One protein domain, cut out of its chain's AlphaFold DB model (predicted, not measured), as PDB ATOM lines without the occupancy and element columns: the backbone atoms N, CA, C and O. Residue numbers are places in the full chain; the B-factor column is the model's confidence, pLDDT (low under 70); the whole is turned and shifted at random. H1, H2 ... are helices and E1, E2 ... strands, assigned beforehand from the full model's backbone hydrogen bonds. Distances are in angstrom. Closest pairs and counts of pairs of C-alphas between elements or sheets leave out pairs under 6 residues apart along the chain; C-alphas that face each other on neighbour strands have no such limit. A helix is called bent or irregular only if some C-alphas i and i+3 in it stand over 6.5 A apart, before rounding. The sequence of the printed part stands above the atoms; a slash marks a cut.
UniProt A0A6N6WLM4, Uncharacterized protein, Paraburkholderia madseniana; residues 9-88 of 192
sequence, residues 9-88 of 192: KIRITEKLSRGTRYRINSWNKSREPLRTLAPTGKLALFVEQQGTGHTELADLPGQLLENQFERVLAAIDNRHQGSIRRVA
ATOM      1  N   LYS A   9     185.105 138.997 188.637       91.62
ATOM      2  CA  LYS A   9     185.814 140.215 188.248       91.62
ATOM      3  C   LYS A   9     185.126 140.804 187.030       91.62
ATOM      4  O   LYS A   9     184.908 140.116 186.041       91.62
ATOM      5  N   ILE A  10     184.797 142.082 187.121       92.06
ATOM      6  CA  ILE A  10     184.126 142.807 186.053       92.06
ATOM      7  C   ILE A  10     185.147 143.728 185.392       92.06
ATOM      8  O   ILE A  10     185.910 144.413 186.076       92.06
ATOM      9  N   ARG A  11     185.176 143.731 184.061       92.44
ATOM     10  CA  ARG A  11     186.002 144.631 183.256       92.44
ATOM     11  C   ARG A  11     185.141 145.249 182.165       92.44
ATOM     12  O   ARG A  11     184.475 144.526 181.439       92.44
ATOM     13  N   ILE A  12     185.180 146.569 182.038       91.25
ATOM     14  CA  ILE A  12     184.482 147.311 180.983       91.25
ATOM     15  C   ILE A  12     185.533 147.884 180.041       91.25
ATOM     16  O   ILE A  12     186.559 148.391 180.494       91.25
ATOM     17  N   THR A  13     185.297 147.787 178.739       92.31
ATOM     18  CA  THR A  13     186.146 148.401 177.716       92.31
ATOM     19  C   THR A  13     185.310 149.026 176.624       92.31
ATOM     20  O   THR A  13     184.292 148.470 176.231       92.31
ATOM     21  N   GLU A  14     185.792 150.130 176.073       90.25
ATOM     22  CA  GLU A  14     185.224 150.720 174.870       90.25
ATOM     23  C   GLU A  14     185.917 150.168 173.620       90.25
ATOM     24  O   GLU A  14     187.146 150.044 173.563       90.25
ATOM     25  N   LYS A  15     185.136 149.851 172.587       86.81
ATOM     26  CA  LYS A  15     185.667 149.497 171.276       86.81
ATOM     27  C   LYS A  15     186.282 150.738 170.637       86.81
ATOM     28  O   LYS A  15     185.635 151.772 170.496       86.81
ATOM     29  N   LEU A  16     187.524 150.607 170.188       88.19
ATOM     30  CA  LEU A  16     188.239 151.668 169.489       88.19
ATOM     31  C   LEU A  16     188.288 151.364 167.993       88.19
ATOM     32  O   LEU A  16     188.578 150.237 167.578       88.19
ATOM     33  N   SER A  17     188.029 152.377 167.175       87.81
ATOM     34  CA  SER A  17     188.221 152.307 165.730       87.81
ATOM     35  C   SER A  17     189.643 152.732 165.382       87.81
ATOM     36  O   SER A  17     190.182 153.694 165.934       87.81
ATOM     37  N   ARG A  18     190.283 151.982 164.482       88.50
ATOM     38  CA  ARG A  18     191.612 152.326 163.972       88.50
ATOM     39  C   ARG A  18     191.462 153.330 162.838       88.50
ATOM     40  O   ARG A  18     190.787 153.046 161.856       88.50
ATOM     41  N   GLY A  19     192.139 154.463 162.966       85.31
ATOM     42  CA  GLY A  19     192.298 155.454 161.909       85.31
ATOM     43  C   GLY A  19     193.772 155.728 161.634       85.31
ATOM     44  O   GLY A  19     194.636 155.479 162.480       85.31
ATOM     45  N   THR A  20     194.064 156.293 160.472       87.06
ATOM     46  CA  THR A  20     195.402 156.785 160.136       87.06
ATOM     47  C   THR A  20     195.322 158.294 159.970       87.06
ATOM     48  O   THR A  20     194.547 158.787 159.154       87.06
ATOM     49  N   ARG A  21     196.123 159.034 160.738       83.31
ATOM     50  CA  ARG A  21     196.394 160.451 160.469       83.31
ATOM     51  C   ARG A  21     197.800 160.575 159.916       83.31
ATOM     52  O   ARG A  21     198.668 159.795 160.274       83.31
ATOM     53  N   TYR A  22     198.041 161.554 159.060       86.44
ATOM     54  CA  TYR A  22     199.383 161.815 158.549       86.44
ATOM     55  C   TYR A  22     199.992 162.971 159.326       86.44
ATOM     56  O   TYR A  22     199.386 164.039 159.418       86.44
ATOM     57  N   ARG A  23     201.189 162.767 159.877       84.62
ATOM     58  CA  ARG A  23     202.020 163.866 160.364       84.62
ATOM     59  C   ARG A  23     202.949 164.280 159.238       84.62
ATOM     60  O   ARG A  23     203.541 163.432 158.577       84.62
ATOM     61  N   ILE A  24     203.053 165.582 159.013       83.56
ATOM     62  CA  ILE A  24     204.046 166.127 158.094       83.56
ATOM     63  C   ILE A  24     205.304 166.382 158.914       83.56
ATOM     64  O   ILE A  24     205.266 167.122 159.900       83.56
ATOM     65  N   ASN A  25     206.400 165.737 158.536       79.88
ATOM     66  CA  ASN A  25     207.701 165.988 159.130       79.88
ATOM     67  C   ASN A  25     208.205 167.357 158.642       79.88
ATOM     68  O   ASN A  25     208.279 167.620 157.442       79.88
ATOM     69  N   SER A  26     208.498 168.267 159.572       76.12
ATOM     70  CA  SER A  26     208.834 169.664 159.266       76.12
ATOM     71  C   SER A  26     210.156 169.827 158.511       76.12
ATOM     72  O   SER A  26     210.351 170.848 157.860       76.12
ATOM     73  N   TRP A  27     211.044 168.830 158.576       77.19
ATOM     74  CA  TRP A  27     212.395 168.901 158.014       77.19
ATOM     75  C   TRP A  27     212.489 168.404 156.571       77.19
ATOM     76  O   TRP A  27     213.217 168.983 155.773       77.19
ATOM     77  N   ASN A  28     211.737 167.364 156.208       86.75
ATOM     78  CA  ASN A  28     211.757 166.775 154.860       86.75
ATOM     79  C   ASN A  28     210.388 166.830 154.155       86.75
ATOM     80  O   ASN A  28     210.245 166.307 153.051       86.75
ATOM     81  N   LYS A  29     209.375 167.438 154.793       83.62
ATOM     82  CA  LYS A  29     207.976 167.503 154.334       83.62
ATOM     83  C   LYS A  29     207.357 166.132 154.022       83.62
ATOM     84  O   LYS A  29     206.314 166.071 153.367       83.62
ATOM     85  N   SER A  30     207.953 165.032 154.491       82.94
ATOM     86  CA  SER A  30     207.425 163.690 154.261       82.94
ATOM     87  C   SER A  30     206.148 163.476 155.076       82.94
ATOM     88  O   SER A  30     205.974 164.013 156.175       82.94
ATOM     89  N   ARG A  31     205.217 162.706 154.506       86.50
ATOM     90  CA  ARG A  31     203.983 162.292 155.178       86.50
ATOM     91  C   ARG A  31     204.220 160.968 155.880       86.50
ATOM     92  O   ARG A  31     204.278 159.926 155.233       86.50
ATOM     93  N   GLU A  32     204.301 161.009 157.199       85.06
ATOM     94  CA  GLU A  32     204.442 159.816 158.025       85.06
ATOM     95  C   GLU A  32     203.059 159.387 158.546       85.06
ATOM     96  O   GLU A  32     202.357 160.195 159.172       85.06
ATOM     97  N   PRO A  33     202.611 158.147 158.276       85.44
ATOM     98  CA  PRO A  33     201.346 157.652 158.794       85.44
ATOM     99  C   PRO A  33     201.454 157.396 160.303       85.44
ATOM    100  O   PRO A  33     202.196 156.530 160.759       85.44
ATOM    101  N   LEU A  34     200.656 158.115 161.084       87.19
ATOM    102  CA  LEU A  34     200.426 157.864 162.498       87.19
ATOM    103  C   LEU A  34     199.148 157.050 162.676       87.19
ATOM    104  O   LEU A  34     198.050 157.463 162.286       87.19
ATOM    105  N   ARG A  35     199.290 155.892 163.321       85.94
ATOM    106  CA  ARG A  35     198.141 155.122 163.792       85.94
ATOM    107  C   ARG A  35     197.451 155.896 164.907       85.94
ATOM    108  O   ARG A  35     198.083 156.305 165.875       85.94
ATOM    109  N   THR A  36     196.146 156.060 164.770       88.25
ATOM    110  CA  THR A  36     195.280 156.701 165.760       88.25
ATOM    111  C   THR A  36     194.166 155.741 166.152       88.25
ATOM    112  O   THR A  36     193.712 154.933 165.339       88.25
ATOM    113  N   LEU A  37     193.753 155.804 167.414       89.12
ATOM    114  CA  LEU A  37     192.600 155.079 167.930       89.12
ATOM    115  C   LEU A  37     191.546 156.111 168.311       89.12
ATOM    116  O   LEU A  37     191.856 157.044 169.049       89.12
ATOM    117  N   ALA A  38     190.333 155.959 167.787       87.06
ATOM    118  CA  ALA A  38     189.212 156.829 168.110       87.06
ATOM    119  C   ALA A  38     188.125 156.042 168.865       87.06
ATOM    120  O   ALA A  38     187.787 154.932 168.427       87.06
ATOM    121  N   PRO A  39     187.589 156.593 169.972       87.75
ATOM    122  CA  PRO A  39     186.456 156.012 170.690       87.75
ATOM    123  C   PRO A  39     185.254 155.860 169.752       87.75
ATOM    124  O   PRO A  39     185.045 156.688 168.865       87.75
ATOM    125  N   THR A  40     184.499 154.770 169.898       86.31
ATOM    126  CA  THR A  40     183.328 154.481 169.046       86.31
ATOM    127  C   THR A  40     181.999 154.636 169.776       86.31
ATOM    128  O   THR A  40     180.954 154.499 169.144       86.31
ATOM    129  N   GLY A  41     182.029 154.878 171.087       84.44
ATOM    130  CA  GLY A  41     180.862 154.881 171.962       84.44
ATOM    131  C   GLY A  41     180.277 153.492 172.227       84.44
ATOM    132  O   GLY A  41     179.243 153.406 172.871       84.44
ATOM    133  N   LYS A  42     180.899 152.414 171.727       87.06
ATOM    134  CA  LYS A  42     180.428 151.036 171.927       87.06
ATOM    135  C   LYS A  42     181.178 150.376 173.071       87.06
ATOM    136  O   LYS A  42     182.394 150.189 172.979       87.06
ATOM    137  N   LEU A  43     180.462 149.985 174.110       90.56
ATOM    138  CA  LEU A  43     180.988 149.329 175.295       90.56
ATOM    139  C   LEU A  43     180.939 147.800 175.171       90.56
ATOM    140  O   LEU A  43     180.108 147.213 174.475       90.56
ATOM    141  N   ALA A  44     181.868 147.155 175.869       91.25
ATOM    142  CA  ALA A  44     181.914 145.721 176.102       91.25
ATOM    143  C   ALA A  44     182.244 145.452 177.575       91.25
ATOM    144  O   ALA A  44     183.225 145.967 178.119       91.25
ATOM    145  N   LEU A  45     181.416 144.639 178.215       92.44
ATOM    146  CA  LEU A  45     181.516 144.169 179.584       92.44
ATOM    147  C   LEU A  45     181.999 142.718 179.591       92.44
ATOM    148  O   LEU A  45     181.437 141.846 178.936       92.44
ATOM    149  N   PHE A  46     183.011 142.451 180.401       92.50
ATOM    150  CA  PHE A  46     183.596 141.140 180.612       92.50
ATOM    151  C   PHE A  46     183.384 140.731 182.063       92.50
ATOM    152  O   PHE A  46     183.826 141.419 182.985       92.50
ATOM    153  N   VAL A  47     182.729 139.594 182.258       92.50
ATOM    154  CA  VAL A  47     182.449 139.003 183.567       92.50
ATOM    155  C   VAL A  47     183.330 137.765 183.725       92.50
ATOM    156  O   VAL A  47     183.003 136.683 183.241       92.50
ATOM    157  N   GLU A  48     184.495 137.946 184.341       90.12
ATOM    158  CA  GLU A  48     185.521 136.926 184.575       90.12
ATOM    159  C   GLU A  48     185.243 136.133 185.859       90.12
ATOM    160  O   GLU A  48     184.910 136.698 186.902       90.12
ATOM    161  N   GLN A  49     185.476 134.820 185.815       86.94
ATOM    162  CA  GLN A  49     185.297 133.936 186.966       86.94
ATOM    163  C   GLN A  49     186.586 133.178 187.276       86.94
ATOM    164  O   GLN A  49     186.925 132.242 186.557       86.94
ATOM    165  N   GLN A  50     187.280 133.562 188.354       79.62
ATOM    166  CA  GLN A  50     188.392 132.811 188.972       79.62
ATOM    167  C   GLN A  50     189.341 132.095 187.977       79.62
ATOM    168  O   GLN A  50     189.671 130.929 188.156       79.62
ATOM    169  N   GLY A  51     189.748 132.766 186.891       75.56
ATOM    170  CA  GLY A  51     190.680 132.211 185.891       75.56
ATOM    171  C   GLY A  51     190.092 131.210 184.881       75.56
ATOM    172  O   GLY A  51     190.818 130.713 184.033       75.56
ATOM    173  N   THR A  52     188.785 130.945 184.911       77.88
ATOM    174  CA  THR A  52     188.087 129.947 184.064       77.88
ATOM    175  C   THR A  52     187.387 130.550 182.839       77.88
ATOM    176  O   THR A  52     186.436 129.988 182.294       77.88
ATOM    177  N   GLY A  53     187.853 131.723 182.411       83.81
ATOM    178  CA  GLY A  53     187.290 132.485 181.299       83.81
ATOM    179  C   GLY A  53     186.318 133.579 181.738       83.81
ATOM    180  O   GLY A  53     186.205 133.916 182.921       83.81
ATOM    181  N   HIS A  54     185.639 134.161 180.752       88.31
ATOM    182  CA  HIS A  54     184.733 135.286 180.944       88.31
ATOM    183  C   HIS A  54     183.473 135.159 180.095       88.31
ATOM    184  O   HIS A  54     183.462 134.471 179.077       88.31
ATOM    185  N   THR A  55     182.407 135.823 180.527       92.00
ATOM    186  CA  THR A  55     181.254 136.119 179.673       92.00
ATOM    187  C   THR A  55     181.427 137.526 179.122       92.00
ATOM    188  O   THR A  55     181.579 138.464 179.902       92.00
ATOM    189  N   GLU A  56     181.441 137.663 177.799       92.12
ATOM    190  CA  GLU A  56     181.470 138.955 177.113       92.12
ATOM    191  C   GLU A  56     180.044 139.382 176.753       92.12
ATOM    192  O   GLU A  56     179.256 138.602 176.211       92.12
ATOM    193  N   LEU A  57     179.712 140.628 177.065       91.31
ATOM    194  CA  LEU A  57     178.473 141.298 176.696       91.31
ATOM    195  C   LEU A  57     178.865 142.617 176.036       91.31
ATOM    196  O   LEU A  57     179.590 143.392 176.642       91.31
ATOM    197  N   ALA A  58     178.415 142.885 174.815       90.06
ATOM    198  CA  ALA A  58     178.790 144.088 174.076       90.06
ATOM    199  C   ALA A  58     177.569 144.782 173.477       90.06
ATOM    200  O   ALA A  58     176.538 144.141 173.254       90.06
ATOM    201  N   ASP A  59     177.716 146.070 173.178       90.06
ATOM    202  CA  ASP A  59     176.696 146.832 172.463       90.06
ATOM    203  C   ASP A  59     176.466 146.276 171.056       90.06
ATOM    204  O   ASP A  59     177.398 146.081 170.263       90.06
ATOM    205  N   LEU A  60     175.193 146.097 170.713       84.25
ATOM    206  CA  LEU A  60     174.736 145.692 169.389       84.25
ATOM    207  C   LEU A  60     173.813 146.770 168.795       84.25
ATOM    208  O   LEU A  60     173.245 147.578 169.533       84.25
ATOM    209  N   PRO A  61     173.643 146.823 167.458       81.69
ATOM    210  CA  PRO A  61     172.696 147.747 166.837       81.69
ATOM    211  C   PRO A  61     171.286 147.576 167.427       81.69
ATOM    212  O   PRO A  61     170.714 146.493 167.355       81.69
ATOM    213  N   GLY A  62     170.745 148.635 168.036       82.38
ATOM    214  CA  GLY A  62     169.429 148.618 168.692       82.38
ATOM    215  C   GLY A  62     169.390 147.954 170.076       82.38
ATOM    216  O   GLY A  62     168.333 147.915 170.697       82.38
ATOM    217  N   GLN A  63     170.522 147.459 170.580       85.00
ATOM    218  CA  GLN A  63     170.634 146.795 171.877       85.00
ATOM    219  C   GLN A  63     171.892 147.285 172.598       85.00
ATOM    220  O   GLN A  63     172.940 146.636 172.589       85.00
ATOM    221  N   LEU A  64     171.771 148.458 173.214       88.81
ATOM    222  CA  LEU A  64     172.801 148.999 174.094       88.81
ATOM    223  C   LEU A  64     172.868 148.191 175.399       88.81
ATOM    224  O   LEU A  64     171.868 147.592 175.817       88.81
ATOM    225  N   LEU A  65     174.034 148.142 176.034       86.38
ATOM    226  CA  LEU A  65     174.250 147.437 177.298       86.38
ATOM    227  C   LEU A  65     173.408 148.025 178.430       86.38
ATOM    228  O   LEU A  65     172.907 147.265 179.259       86.38
ATOM    229  N   GLU A  66     173.180 149.340 178.435       85.88
ATOM    230  CA  GLU A  66     172.334 150.019 179.422       85.88
ATOM    231  C   GLU A  66     170.871 149.572 179.333       85.88
ATOM    232  O   GLU A  66     170.141 149.626 180.314       85.88
ATOM    233  N   ASN A  67     170.435 149.060 178.181       89.25
ATOM    234  CA  ASN A  67     169.085 148.520 178.011       89.25
ATOM    235  C   ASN A  67     169.013 147.015 178.319       89.25
ATOM    236  O   ASN A  67     167.955 146.403 178.193       89.25
ATOM    237  N   GLN A  68     170.136 146.401 178.701       87.62
ATOM    238  CA  GLN A  68     170.278 144.965 178.943       87.62
ATOM    239  C   GLN A  68     170.760 144.661 180.370       87.62
ATOM    240  O   GLN A  68     171.386 143.624 180.599       87.62
ATOM    241  N   PHE A  69     170.462 145.529 181.344       87.81
ATOM    242  CA  PHE A  69     170.891 145.339 182.739       87.81
ATOM    243  C   PHE A  69     170.496 143.975 183.313       87.81
ATOM    244  O   PHE A  69     171.329 143.331 183.944       87.81
ATOM    245  N   GLU A  70     169.293 143.479 183.022       90.94
ATOM    246  CA  GLU A  70     168.856 142.144 183.459       90.94
ATOM    247  C   GLU A  70     169.794 141.035 182.961       90.94
ATOM    248  O   GLU A  70     170.206 140.150 183.710       90.94
ATOM    249  N   ARG A  71     170.224 141.120 181.698       90.25
ATOM    250  CA  ARG A  71     171.173 140.171 181.104       90.25
ATOM    251  C   ARG A  71     172.560 140.291 181.736       90.25
ATOM    252  O   ARG A  71     173.233 139.279 181.928       90.25
ATOM    253  N   VAL A  72     172.988 141.512 182.059       91.12
ATOM    254  CA  VAL A  72     174.253 141.775 182.759       91.12
ATOM    255  C   VAL A  72     174.235 141.161 184.158       91.12
ATOM    256  O   VAL A  72     175.153 140.416 184.506       91.12
ATOM    257  N   LEU A  73     173.183 141.415 184.938       93.06
ATOM    258  CA  LEU A  73     173.025 140.870 186.285       93.06
ATOM    259  C   LEU A  73     172.940 139.342 186.257       93.06
ATOM    260  O   LEU A  73     173.655 138.687 187.013       93.06
ATOM    261  N   ALA A  74     172.180 138.765 185.323       93.62
ATOM    262  CA  ALA A  74     172.112 137.318 185.139       93.62
ATOM    263  C   ALA A  74     173.480 136.705 184.787       93.62
ATOM    264  O   ALA A  74     173.815 135.616 185.254       93.62
ATOM    265  N   ALA A  75     174.301 137.383 183.977       92.69
ATOM    266  CA  ALA A  75     175.651 136.914 183.669       92.69
ATOM    267  C   ALA A  75     176.574 136.956 184.898       92.69
ATOM    268  O   ALA A  75     177.363 136.030 185.100       92.69
ATOM    269  N   ILE A  76     176.469 138.004 185.721       92.88
ATOM    270  CA  ILE A  76     177.222 138.130 186.975       92.88
ATOM    271  C   ILE A  76     176.803 137.042 187.962       92.88
ATOM    272  O   ILE A  76     177.678 136.342 188.473       92.88
ATOM    273  N   ASP A  77     175.502 136.854 188.188       93.94
ATOM    274  CA  ASP A  77     174.997 135.859 189.137       93.94
ATOM    275  C   ASP A  77     175.389 134.439 188.718       93.94
ATOM    276  O   ASP A  77     176.023 133.728 189.494       93.94
ATOM    277  N   ASN A  78     175.175 134.056 187.455       92.94
ATOM    278  CA  ASN A  78     175.588 132.737 186.961       92.94
ATOM    279  C   ASN A  78     177.088 132.467 187.181       92.94
ATOM    280  O   ASN A  78     177.488 131.375 187.602       92.94
ATOM    281  N   ARG A  79     177.945 133.467 186.928       92.25
ATOM    282  CA  ARG A  79     179.393 133.350 187.166       92.25
ATOM    283  C   ARG A  79     179.729 133.288 188.654       92.25
ATOM    284  O   ARG A  79     180.635 132.543 189.035       92.25
ATOM    285  N   HIS A  80     179.004 134.024 189.488       92.31
ATOM    286  CA  HIS A  80     179.176 134.014 190.934       92.31
ATOM    287  C   HIS A  80     178.762 132.670 191.546       92.31
ATOM    288  O   HIS A  80     179.553 132.071 192.273       92.31
ATOM    289  N   GLN A  81     177.607 132.123 191.162       92.50
ATOM    290  CA  GLN A  81     177.157 130.790 191.577       92.50
ATOM    291  C   GLN A  81     178.169 129.709 191.193       92.50
ATOM    292  O   GLN A  81     178.532 128.855 192.005       92.50
ATOM    293  N   GLY A  82     178.708 129.777 189.972       90.31
ATOM    294  CA  GLY A  82     179.792 128.888 189.569       90.31
ATOM    295  C   GLY A  82     181.050 129.056 190.430       90.31
ATOM    296  O   GLY A  82     181.772 128.092 190.660       90.31
ATOM    297  N   SER A  83     181.363 130.278 190.876       89.69
ATOM    298  CA  SER A  83     182.518 130.551 191.739       89.69
ATOM    299  C   SER A  83     182.330 129.944 193.130       89.69
ATOM    300  O   SER A  83     183.258 129.318 193.638       89.69
ATOM    301  N   ILE A  84     181.125 130.041 193.700       91.38
ATOM    302  CA  ILE A  84     180.771 129.400 194.974       91.38
ATOM    303  C   ILE A  84     180.979 127.887 194.892       91.38
ATOM    304  O   ILE A  84     181.669 127.319 195.737       91.38
ATOM    305  N   ARG A  85     180.438 127.240 193.849       90.50
ATOM    306  CA  ARG A  85     180.569 125.785 193.660       90.50
ATOM    307  C   ARG A  85     182.027 125.344 193.607       90.50
ATOM    308  O   ARG A  85     182.402 124.423 194.319       90.50
ATOM    309  N   ARG A  86     182.865 126.053 192.844       87.31
ATOM    310  CA  ARG A  86     184.299 125.743 192.772       87.31
ATOM    311  C   ARG A  86     184.979 125.878 194.124       87.31
ATOM    312  O   ARG A  86     185.741 125.002 194.498       87.31
ATOM    313  N   VAL A  87     184.734 126.967 194.853       89.44
ATOM    314  CA  VAL A  87     185.349 127.159 196.177       89.44
ATOM    315  C   VAL A  87     184.966 126.016 197.121       89.44
ATOM    316  O   VAL A  87     185.836 125.500 197.817       89.44
ATOM    317  N   ALA A  88     183.708 125.564 197.090       89.94
ATOM    318  CA  ALA A  88     183.266 124.404 197.860       89.94
ATOM    319  C   ALA A  88     183.960 123.099 197.420       89.94
ATOM    320  O   ALA A  88     184.447 122.352 198.266       89.94
TER     321      ALA A  88
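What this domain is: This is residues 9 to 88 of the 192 residues of an uncharacterized protein of Paraburkholderia madseniana (UniProt A0A6N6WLM4). A long, twisted ribbon of two strands, the hairpin E1 and E2, has the short strand E3 beside E2 towards one end, and the helix H1 packs over E2 and E3 there. The other end of the ribbon, closed by residues 25 to 30, reaches far away from H1, and both long strands bend on the way. The printed part has 80 residues, with three named strands and one named helix in the order E1, E2, E3, H1; the sheet order is E1 - E2 - E3, antiparallel throughout, and the class is mixed, helices and strands. The whole is extended, a rod with a radius of gyration of the C-alphas of 19.8 A and spans of 67 by 31 by 11 A.

How they stand to each other: The sheet is formed by E1, residues 9 to 24, E2, residues 31 to 49, and E3, residues 54 to 58. It is a meander, each strand the antiparallel neighbour of the one before. E2 is the inner strand; E1 and E3 are edge strands. In the hairpin E1 and E2 the directions stand at 173 degrees, and N 11 and O 46, 2.9 A, and N 34 and O 21, 2.7 A, are within hydrogen-bond range. E1 bends by 53 degrees at residue 19 and E2 by 72 degrees at residue 42. In the hairpin E2 and E3 the directions stand at 119 degrees, with N 45 and O 57 2.7 A apart. H1, residues 65 to 88, is on the sheet, making two layers, a helix on one face of a sheet. Its height over the sheet is 8.2 A, and it lies over E2 and E3. It runs along the strands, at 11 degrees to E2 on the local plane. The closest C-alphas of E2 and H1 are those of Gln 49 and Arg 79, 5.9 A; those of E3 and H1 are Ala 58 and Leu 65, 6.5 A. H1 is irregular, C-alphas 67 and 70 being 8.4 A apart, and has a kink of 41 degrees near residue 72; 17 of its 20 O i to N i+4 pairs are within hydrogen-bond range.

Where its parts are: E2 measures 46.5 A from first to last C-alpha, from (203.983, 162.292, 155.178) at Arg 31. E1 measures 43.7 A and begins at C-alpha 9, (185.814, 140.215, 188.248). E3 measures 12.6 A. H1 measures 32.2 A and ends at C-alpha 88, (183.266, 124.404, 197.860).

The domain as a whole: The C-alphas farthest apart are those of Asn 28 and Ala 88, 66.8 A. The printed part has no cut. The link E2 to E3 is tight; the links E1 to E2 and E3 to H1 are short. The mean pLDDT of the printed part is 87.9, and no printed residue is under 70.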